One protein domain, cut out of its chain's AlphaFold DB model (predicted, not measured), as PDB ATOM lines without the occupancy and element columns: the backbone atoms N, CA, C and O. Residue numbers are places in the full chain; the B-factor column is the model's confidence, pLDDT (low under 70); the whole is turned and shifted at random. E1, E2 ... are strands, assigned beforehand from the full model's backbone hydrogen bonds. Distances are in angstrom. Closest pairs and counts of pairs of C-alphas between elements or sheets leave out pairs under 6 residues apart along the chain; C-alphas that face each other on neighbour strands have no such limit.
ATOM      1  N   VAL A   9      20.455 -16.292 -28.896       93.38
ATOM      2  CA  VAL A   9      19.806 -17.119 -27.857       93.38
ATOM      3  C   VAL A   9      20.616 -17.170 -26.562       93.38
ATOM      4  O   VAL A   9      20.094 -17.388 -25.473       93.38
ATOM      5  N   ALA A  10      21.922 -16.946 -26.655       91.75
ATOM      6  CA  ALA A  10      22.779 -16.812 -25.493       91.75
ATOM      7  C   ALA A  10      23.922 -15.863 -25.814       91.75
ATOM      8  O   ALA A  10      24.462 -15.866 -26.920       91.75
ATOM      9  N   SER A  11      24.321 -15.079 -24.825       92.94
ATOM     10  CA  SER A  11      25.531 -14.281 -24.898       92.94
ATOM     11  C   SER A  11      26.355 -14.430 -23.630       92.94
ATOM     12  O   SER A  11      25.840 -14.692 -22.543       92.94
ATOM     13  N   GLN A  12      27.662 -14.287 -23.770       94.56
ATOM     14  CA  GLN A  12      28.586 -14.234 -22.655       94.56
ATOM     15  C   GLN A  12      29.541 -13.072 -22.868       94.56
ATOM     16  O   GLN A  12      30.100 -12.916 -23.953       94.56
ATOM     17  N   VAL A  13      29.734 -12.280 -21.818       94.25
ATOM     18  CA  VAL A  13      30.725 -11.204 -21.801       94.25
ATOM     19  C   VAL A  13      31.801 -11.563 -20.784       94.25
ATOM     20  O   VAL A  13      31.497 -11.896 -19.635       94.25
ATOM     21  N   GLN A  14      33.054 -11.523 -21.224       95.62
ATOM     22  CA  GLN A  14      34.241 -11.783 -20.415       95.62
ATOM     23  C   GLN A  14      35.192 -10.603 -20.527       95.62
ATOM     24  O   GLN A  14      35.445 -10.125 -21.625       95.62
ATOM     25  N   GLU A  15      35.745 -10.142 -19.415       95.25
ATOM     26  CA  GLU A  15      36.803  -9.134 -19.449       95.25
ATOM     27  C   GLU A  15      38.113  -9.767 -19.909       95.25
ATOM     28  O   GLU A  15      38.392 -10.921 -19.581       95.25
ATOM     29  N   ILE A  16      38.924  -9.014 -20.652       95.38
ATOM     30  CA  ILE A  16      40.274  -9.420 -21.028       95.38
ATOM     31  C   ILE A  16      41.256  -8.759 -20.063       95.38
ATOM     32  O   ILE A  16      41.568  -7.575 -20.171       95.38
ATOM     33  N   LEU A  17      41.747  -9.542 -19.107       94.62
ATOM     34  CA  LEU A  17      42.511  -9.060 -17.956       94.62
ATOM     35  C   LEU A  17      43.925  -8.592 -18.314       94.62
ATOM     36  O   LEU A  17      44.533  -7.826 -17.573       94.62
ATOM     37  N   ASN A  18      44.462  -9.068 -19.436       94.00
ATOM     38  CA  ASN A  18      45.808  -8.749 -19.906       94.00
ATOM     39  C   ASN A  18      45.819  -7.779 -21.099       94.00
ATOM     40  O   ASN A  18      46.800  -7.773 -21.845       94.00
ATOM     41  N   TYR A  19      44.757  -6.989 -21.292       93.75
ATOM     42  CA  TYR A  19      44.699  -5.941 -22.312       93.75
ATOM     43  C   TYR A  19      45.140  -4.587 -21.739       93.75
ATOM     44  O   TYR A  19      44.578  -4.113 -20.753       93.75
ATOM     45  N   PHE A  20      46.120  -3.948 -22.381       91.75
ATOM     46  CA  PHE A  20      46.723  -2.685 -21.925       91.75
ATOM     47  C   PHE A  20      46.702  -1.593 -23.007       91.75
ATOM     48  O   PHE A  20      47.608  -0.762 -23.091       91.75
ATOM     49  N   GLY A  21      45.680  -1.607 -23.866       91.88
ATOM     50  CA  GLY A  21      45.538  -0.650 -24.960       91.88
ATOM     51  C   GLY A  21      45.250   0.786 -24.510       91.88
ATOM     52  O   GLY A  21      44.852   1.066 -23.374       91.88
ATOM     53  N   LYS A  22      45.432   1.717 -25.449       94.31
ATOM     54  CA  LYS A  22      45.077   3.132 -25.304       94.31
ATOM     55  C   LYS A  22      43.977   3.496 -26.286       94.31
ATOM     56  O   LYS A  22      43.935   2.989 -27.403       94.31
ATOM     57  N   CYS A  23      43.101   4.398 -25.866       95.44
ATOM     58  CA  CYS A  23      42.068   4.941 -26.722       95.44
ATOM     59  C   CYS A  23      42.705   5.785 -27.839       95.44
ATOM     60  O   CYS A  23      43.398   6.758 -27.529       95.44
ATOM     61  N   PRO A  24      42.433   5.486 -29.123       94.25
ATOM     62  CA  PRO A  24      42.984   6.256 -30.236       94.25
ATOM     63  C   PRO A  24      42.379   7.664 -30.345       94.25
ATOM     64  O   PRO A  24      42.949   8.513 -31.020       94.25
ATOM     65  N   MET A  25      41.241   7.924 -29.687       95.69
ATOM     66  CA  MET A  25      40.553   9.217 -29.748       95.69
ATOM     67  C   MET A  25      41.080  10.231 -28.730       95.69
ATOM     68  O   MET A  25      41.209  11.405 -29.060       95.69
ATOM     69  N   CYS A  26      41.359   9.810 -27.491       96.00
ATOM     70  CA  CYS A  26      41.746  10.731 -26.412       96.00
ATOM     71  C   CYS A  26      43.015  10.334 -25.640       96.00
ATOM     72  O   CYS A  26      43.417  11.061 -24.739       96.00
ATOM     73  N   GLY A  27      43.649   9.199 -25.956       94.88
ATOM     74  CA  GLY A  27      44.890   8.744 -25.315       94.88
ATOM     75  C   GLY A  27      44.725   8.103 -23.930       94.88
ATOM     76  O   GLY A  27      45.685   7.540 -23.400       94.88
ATOM     77  N   GLU A  28      43.522   8.134 -23.357       96.44
ATOM     78  CA  GLU A  28      43.226   7.468 -22.086       96.44
ATOM     79  C   GLU A  28      43.354   5.946 -22.184       96.44
ATOM     80  O   GLU A  28      43.324   5.359 -23.268       96.44
ATOM     81  N   SER A  29      43.499   5.284 -21.039       95.56
ATOM     82  CA  SER A  29      43.517   3.818 -20.989       95.56
ATOM     83  C   SER A  29      42.208   3.217 -21.518       95.56
ATOM     84  O   SER A  29      41.127   3.779 -21.334       95.56
ATOM     85  N   ALA A  30      42.310   2.061 -22.172       96.25
ATOM     86  CA  ALA A  30      41.169   1.282 -22.633       96.25
ATOM     87  C   ALA A  30      41.137  -0.079 -21.924       96.25
ATOM     88  O   ALA A  30      42.183  -0.680 -21.678       96.25
ATOM     89  N   SER A  31      39.941  -0.564 -21.605       95.56
ATOM     90  CA  SER A  31      39.717  -1.961 -21.222       95.56
ATOM     91  C   SER A  31      39.249  -2.749 -22.442       95.56
ATOM     92  O   SER A  31      38.848  -2.154 -23.440       95.56
ATOM     93  N   ALA A  32      39.294  -4.079 -22.385       96.56
ATOM     94  CA  ALA A  32      38.729  -4.913 -23.440       96.56
ATOM     95  C   ALA A  32      37.883  -6.049 -22.877       96.56
ATOM     96  O   ALA A  32      38.086  -6.513 -21.752       96.56
ATOM     97  N   ARG A  33      36.911  -6.491 -23.673       96.06
ATOM     98  CA  ARG A  33      36.011  -7.595 -23.356       96.06
ATOM     99  C   ARG A  33      35.844  -8.494 -24.573       96.06
ATOM    100  O   ARG A  33      35.709  -7.996 -25.685       96.06
ATOM    101  N   ARG A  34      35.779  -9.802 -24.343       95.69
ATOM    102  CA  ARG A  34      35.300 -10.776 -25.319       95.69
ATOM    103  C   ARG A  34      33.793 -10.914 -25.196       95.69
ATOM    104  O   ARG A  34      33.286 -11.254 -24.124       95.69
ATOM    105  N   ILE A  35      33.087 -10.695 -26.293       94.19
ATOM    106  CA  ILE A  35      31.655 -10.951 -26.416       94.19
ATOM    107  C   ILE A  35      31.492 -12.212 -27.246       94.19
ATOM    108  O   ILE A  35      31.974 -12.281 -28.370       94.19
ATOM    109  N   THR A  36      30.813 -13.215 -26.698       95.06
ATOM    110  CA  THR A  36      30.472 -14.443 -27.419       95.06
ATOM    111  C   THR A  36      28.962 -14.551 -27.535       95.06
ATOM    112  O   THR A  36      28.281 -14.551 -26.515       95.06
ATOM    113  N   ALA A  37      28.444 -14.647 -28.755       94.44
ATOM    114  CA  ALA A  37      27.022 -14.769 -29.055       94.44
ATOM    115  C   ALA A  37      26.737 -16.108 -29.738       94.44
ATOM    116  O   ALA A  37      27.422 -16.488 -30.687       94.44
ATOM    117  N   GLN A  38      25.719 -16.811 -29.253       94.69
ATOM    118  CA  GLN A  38      25.169 -18.012 -29.871       94.69
ATOM    119  C   GLN A  38      23.854 -17.652 -30.552       94.69
ATOM    120  O   GLN A  38      23.017 -16.973 -29.954       94.69
ATOM    121  N   PHE A  39      23.675 -18.112 -31.785       92.75
ATOM    122  CA  PHE A  39      22.510 -17.804 -32.607       92.75
ATOM    123  C   PHE A  39      21.557 -18.995 -32.723       92.75
ATOM    124  O   PHE A  39      21.942 -20.143 -32.494       92.75
ATOM    125  N   THR A  40      20.313 -18.731 -33.128       91.31
ATOM    126  CA  THR A  40      19.279 -19.757 -33.367       91.31
ATOM    127  C   THR A  40      19.675 -20.820 -34.395       91.31
ATOM    128  O   THR A  40      19.183 -21.943 -34.329       91.31
ATOM    129  N   ASP A  41      20.582 -20.503 -35.323       89.38
ATOM    130  CA  ASP A  41      21.111 -21.445 -36.318       89.38
ATOM    131  C   ASP A  41      22.296 -22.286 -35.804       89.38
ATOM    132  O   ASP A  41      22.925 -23.017 -36.569       89.38
ATOM    133  N   GLY A  42      22.619 -22.172 -34.513       89.94
ATOM    134  CA  GLY A  42      23.721 -22.875 -33.863       89.94
ATOM    135  C   GLY A  42      25.094 -22.247 -34.100       89.94
ATOM    136  O   GLY A  42      26.083 -22.743 -33.554       89.94
ATOM    137  N   ARG A  43      25.201 -21.162 -34.881       92.69
ATOM    138  CA  ARG A  43      26.476 -20.456 -35.045       92.69
ATOM    139  C   ARG A  43      26.877 -19.770 -33.748       92.69
ATOM    140  O   ARG A  43      26.040 -19.280 -32.991       92.69
ATOM    141  N   VAL A  44      28.186 -19.688 -33.542       94.06
ATOM    142  CA  VAL A  44      28.795 -18.939 -32.445       94.06
ATOM    143  C   VAL A  44      29.724 -17.895 -33.043       94.06
ATOM    144  O   VAL A  44      30.598 -18.235 -33.839       94.06
ATOM    145  N   LEU A  45      29.532 -16.635 -32.668       94.25
ATOM    146  CA  LEU A  45      30.453 -15.548 -32.988       94.25
ATOM    147  C   LEU A  45      31.129 -15.072 -31.712       94.25
ATOM    148  O   LEU A  45      30.499 -15.018 -30.657       94.25
ATOM    149  N   SER A  46      32.412 -14.742 -31.817       93.81
ATOM    150  CA  SER A  46      33.197 -14.202 -30.717       93.81
ATOM    151  C   SER A  46      34.021 -13.026 -31.219       93.81
ATOM    152  O   SER A  46      34.686 -13.147 -32.247       93.81
ATOM    153  N   GLU A  47      33.953 -11.904 -30.514       94.44
ATOM    154  CA  GLU A  47      34.658 -10.673 -30.862       94.44
ATOM    155  C   GLU A  47      35.279 -10.043 -29.615       94.44
ATOM    156  O   GLU A  47      34.649  -9.992 -28.555       94.44
ATOM    157  N   ASP A  48      36.512  -9.554 -29.755       95.62
ATOM    158  CA  ASP A  48      37.207  -8.808 -28.711       95.62
ATOM    159  C   ASP A  48      37.071  -7.310 -28.978       95.62
ATOM    160  O   ASP A  48      37.600  -6.785 -29.959       95.62
ATOM    161  N   ILE A  49      36.371  -6.616 -28.082       95.88
ATOM    162  CA  ILE A  49      36.078  -5.188 -28.197       95.88
ATOM    163  C   ILE A  49      36.785  -4.433 -27.076       95.88
ATOM    164  O   ILE A  49      36.604  -4.735 -25.895       95.88
ATOM    165  N   ALA A  50      37.564  -3.427 -27.455       96.62
ATOM    166  CA  ALA A  50      38.132  -2.435 -26.565       96.62
ATOM    167  C   ALA A  50      37.165  -1.263 -26.356       96.62
ATOM    168  O   ALA A  50      36.450  -0.853 -27.269       96.62
ATOM    169  N   GLU A  51      37.163  -0.703 -25.151       96.69
ATOM    170  CA  GLU A  51      36.365   0.451 -24.748       96.69
ATOM    171  C   GLU A  51      37.241   1.450 -23.989       96.69
ATOM    172  O   GLU A  51      38.007   1.087 -23.094       96.69
ATOM    173  N   CYS A  52      37.128   2.728 -24.348       96.94
ATOM    174  CA  CYS A  52      37.794   3.808 -23.635       96.94
ATOM    175  C   CYS A  52      37.256   3.922 -22.203       96.94
ATOM    176  O   CYS A  52      36.047   3.968 -21.997       96.94
ATOM    177  N   LEU A  53      38.153   4.040 -21.221       95.31
ATOM    178  CA  LEU A  53      37.786   4.309 -19.823       95.31
ATOM    179  C   LEU A  53      37.631   5.808 -19.517       95.31
ATOM    180  O   LEU A  53      37.261   6.184 -18.408       95.31
ATOM    181  N   GLY A  54      37.941   6.662 -20.491       94.69
ATOM    182  CA  GLY A  54      37.715   8.099 -20.437       94.69
ATOM    183  C   GLY A  54      36.323   8.500 -20.931       94.69
ATOM    184  O   GLY A  54      35.468   7.680 -21.254       94.69
ATOM    185  N   TYR A  55      36.105   9.807 -21.044       94.50
ATOM    186  CA  TYR A  55      34.795  10.384 -21.361       94.50
ATOM    187  C   TYR A  55      34.387  10.290 -22.841       94.50
ATOM    188  O   TYR A  55      33.250  10.607 -23.178       94.50
ATOM    189  N   CYS A  56      35.294   9.909 -23.747       96.06
ATOM    190  CA  CYS A  56      35.033  10.005 -25.187       96.06
ATOM    191  C   CYS A  56      34.121   8.894 -25.736       96.06
ATOM    192  O   CYS A  56      33.645   9.004 -26.863       96.06
ATOM    193  N   GLY A  57      33.890   7.822 -24.967       93.88
ATOM    194  CA  GLY A  57      32.955   6.746 -25.319       93.88
ATOM    195  C   GLY A  57      33.392   5.839 -26.476       93.88
ATOM    196  O   GLY A  57      32.588   5.040 -26.953       93.88
ATOM    197  N   TRP A  58      34.639   5.945 -26.942       96.38
ATOM    198  CA  TRP A  58      35.138   5.126 -28.046       96.38
ATOM    199  C   TRP A  58      35.070   3.626 -27.728       96.38
ATOM    200  O   TRP A  58      35.466   3.193 -26.642       96.38
ATOM    201  N   LYS A  59      34.633   2.847 -28.721       96.06
ATOM    202  CA  LYS A  59      34.694   1.383 -28.758       96.06
ATOM    203  C   LYS A  59      35.268   0.942 -30.105       96.06
ATOM    204  O   LYS A  59      34.982   1.574 -31.122       96.06
ATOM    205  N   GLY A  60      36.039  -0.134 -30.124       94.00
ATOM    206  CA  GLY A  60      36.624  -0.680 -31.350       94.00
ATOM    207  C   GLY A  60      37.250  -2.051 -31.133       94.00
ATOM    208  O   GLY A  60      37.149  -2.601 -30.041       94.00
ATOM    209  N   ALA A  61      37.895  -2.608 -32.156       92.50
ATOM    210  CA  ALA A  61      38.579  -3.893 -32.035       92.50
ATOM    211  C   ALA A  61      39.704  -3.831 -30.985       92.50
ATOM    212  O   ALA A  61      40.459  -2.857 -30.908       92.50
ATOM    213  N   ALA A  62      39.821  -4.877 -30.168       89.50
ATOM    214  CA  ALA A  62      40.927  -5.032 -29.231       89.50
ATOM    215  C   ALA A  62      42.156  -5.619 -29.948       89.50
ATOM    216  O   ALA A  62      42.498  -6.788 -29.781       89.50
ATOM    217  N   ASP A  63      42.831  -4.804 -30.754       73.69
ATOM    218  CA  ASP A  63      44.012  -5.248 -31.498       73.69
ATOM    219  C   ASP A  63      45.265  -5.305 -30.610       73.69
ATOM    220  O   ASP A  63      45.540  -4.359 -29.875       73.69
ATOM    221  N   SER A  64      46.046  -6.389 -30.744       64.12
ATOM    222  CA  SER A  64      47.486  -6.592 -30.431       64.12
ATOM    223  C   SER A  64      48.070  -6.141 -29.077       64.12
ATOM    224  O   SER A  64      49.230  -6.434 -28.796       64.12
ATOM    225  N   ALA A  65      47.322  -5.449 -28.221       71.88
ATOM    226  CA  ALA A  65      47.802  -4.813 -26.993       71.88
ATOM    227  C   ALA A  65      47.717  -5.745 -25.774       71.88
ATOM    228  O   ALA A  65      47.409  -5.316 -24.658       71.88
ATOM    229  N   PHE A  66      47.970  -7.033 -25.996       78.25
ATOM    230  CA  PHE A  66      48.026  -8.027 -24.933       78.25
ATOM    231  C   PHE A  66      49.418  -8.058 -24.306       78.25
ATOM    232  O   PHE A  66      50.425  -7.809 -24.979       78.25
ATOM    233  N   LEU A  67      49.488  -8.402 -23.020       76.88
ATOM    234  CA  LEU A  67      50.760  -8.553 -22.316       76.88
ATOM    235  C   LEU A  67      51.711  -9.467 -23.101       76.88
ATOM    236  O   LEU A  67      51.412 -10.641 -23.301       76.88
ATOM    237  N   ALA A  68      52.857  -8.929 -23.522       76.06
ATOM    238  CA  ALA A  68      53.891  -9.654 -24.265       76.06
ATOM    239  C   ALA A  68      53.387 -10.398 -25.526       76.06
ATOM    240  O   ALA A  68      53.970 -11.407 -25.915       76.06
ATOM    241  N   GLY A  69      52.296  -9.935 -26.152       77.81
ATOM    242  CA  GLY A  69      51.687 -10.623 -27.297       77.81
ATOM    243  C   GLY A  69      51.056 -11.978 -26.949       77.81
ATOM    244  O   GLY A  69      50.782 -12.777 -27.843       77.81
ATOM    245  N   ALA A  70      50.843 -12.254 -25.660       83.06
ATOM    246  CA  ALA A  70      50.158 -13.449 -25.193       83.06
ATOM    247  C   ALA A  70      48.686 -13.454 -25.644       83.06
ATOM    248  O   ALA A  70      48.103 -12.390 -25.870       83.06
ATOM    249  N   PRO A  71      48.046 -14.632 -25.736       87.75
ATOM    250  CA  PRO A  71      46.615 -14.698 -25.995       87.75
ATOM    251  C   PRO A  71      45.799 -13.976 -24.900       87.75
ATOM    252  O   PRO A  71      46.273 -13.824 -23.767       87.75
ATOM    253  N   PRO A  72      44.555 -13.566 -25.206       90.75
ATOM    254  CA  PRO A  72      43.657 -12.945 -24.236       90.75
ATOM    255  C   PRO A  72      43.426 -13.830 -23.005       90.75
ATOM    256  O   PRO A  72      43.030 -14.990 -23.123       90.75
ATOM    257  N   VAL A  73      43.629 -13.263 -21.817       93.06
ATOM    258  CA  VAL A  73      43.289 -13.886 -20.533       93.06
ATOM    259  C   VAL A  73      41.895 -13.423 -20.144       93.06
ATOM    260  O   VAL A  73      41.697 -12.260 -19.803       93.06
ATOM    261  N   LEU A  74      40.929 -14.335 -20.213       93.25
ATOM    262  CA  LEU A  74      39.521 -14.031 -19.984       93.25
ATOM    263  C   LEU A  74      39.144 -14.182 -18.508       93.25
ATOM    264  O   LEU A  74      39.543 -15.146 -17.854       93.25
ATOM    265  N   SER A  75      38.323 -13.267 -17.998       92.62
ATOM    266  CA  SER A  75      37.672 -13.426 -16.699       92.62
ATOM    267  C   SER A  75      36.619 -14.545 -16.724       92.62
ATOM    268  O   SER A  75      36.229 -15.058 -17.781       92.62
ATOM    269  N   HIS A  76      36.116 -14.919 -15.544       87.81
ATOM    270  CA  HIS A  76      34.899 -15.725 -15.463       87.81
ATOM    271  C   HIS A  76      33.735 -14.914 -16.042       87.81
ATOM    272  O   HIS A  76      33.400 -13.849 -15.530       87.81
ATOM    273  N   GLY A  77      33.148 -15.394 -17.138       76.50
ATOM    274  CA  GLY A  77      32.123 -14.633 -17.847       76.50
ATOM    275  C   GLY A  77      30.741 -14.774 -17.242       76.50
ATOM    276  O   GLY A  77      30.348 -15.866 -16.829       76.50
ATOM    277  N   HIS A  78      29.971 -13.697 -17.314       76.44
ATOM    278  CA  HIS A  78      28.543 -13.726 -17.029       76.44
ATOM    279  C   HIS A  78      27.801 -14.192 -18.281       76.44
ATOM    280  O   HIS A  78      27.936 -13.593 -19.349       76.44
TER     281      HIS A  78
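What this domain is: This is residues 9 to 78 of the 95 residues of an uncharacterized protein of Nocardia terrae (UniProt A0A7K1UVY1). A long, strongly twisted antiparallel ribbon of E1, E2 and E3, with short E4 added beside E3, has its larger loops gathered toward one end and the tight E2-E3 turn at the other. Residues 62 to 78, with no named element, fold back toward E1's side. The 70 printed residues hold four strands, a meander, each the antiparallel neighbour of the one before, in order E1 E2 E3 E4; the class is all strand, with 29 residues in named elements. It is only just compact, close to loose: radius of gyration of the C-alphas 13.0 A, spans 40 by 27 by 18 A.

Where its parts are: Find C-alpha 9 at (19.806, -17.119, -27.857), where E1, residues 9 to 15, starts its 20.6 A. E2, residues 30 to 39, covers 28.5 A; E3, residues 44 to 52, 26.0 A; E4, residues 59 to 61, 7.3 A, ending at (38.579, -3.893, -32.035).

How they stand to each other: Hairpin E1 and E2 has N 12 and O 36 at 2.8 A; hairpin E2 and E3, N 33 and O 49 at 2.8 A; hairpin E3 and E4, N 50 and O 60 at 2.7 A. Edge strands E1 and E4 are apart.

The domain as a whole: The C-alphas farthest apart, Gly 27 and Asp 41, are 40.0 A apart. The printed part has no cut; the E1 to E2 link is long. Only residue 64 is under pLDDT 70.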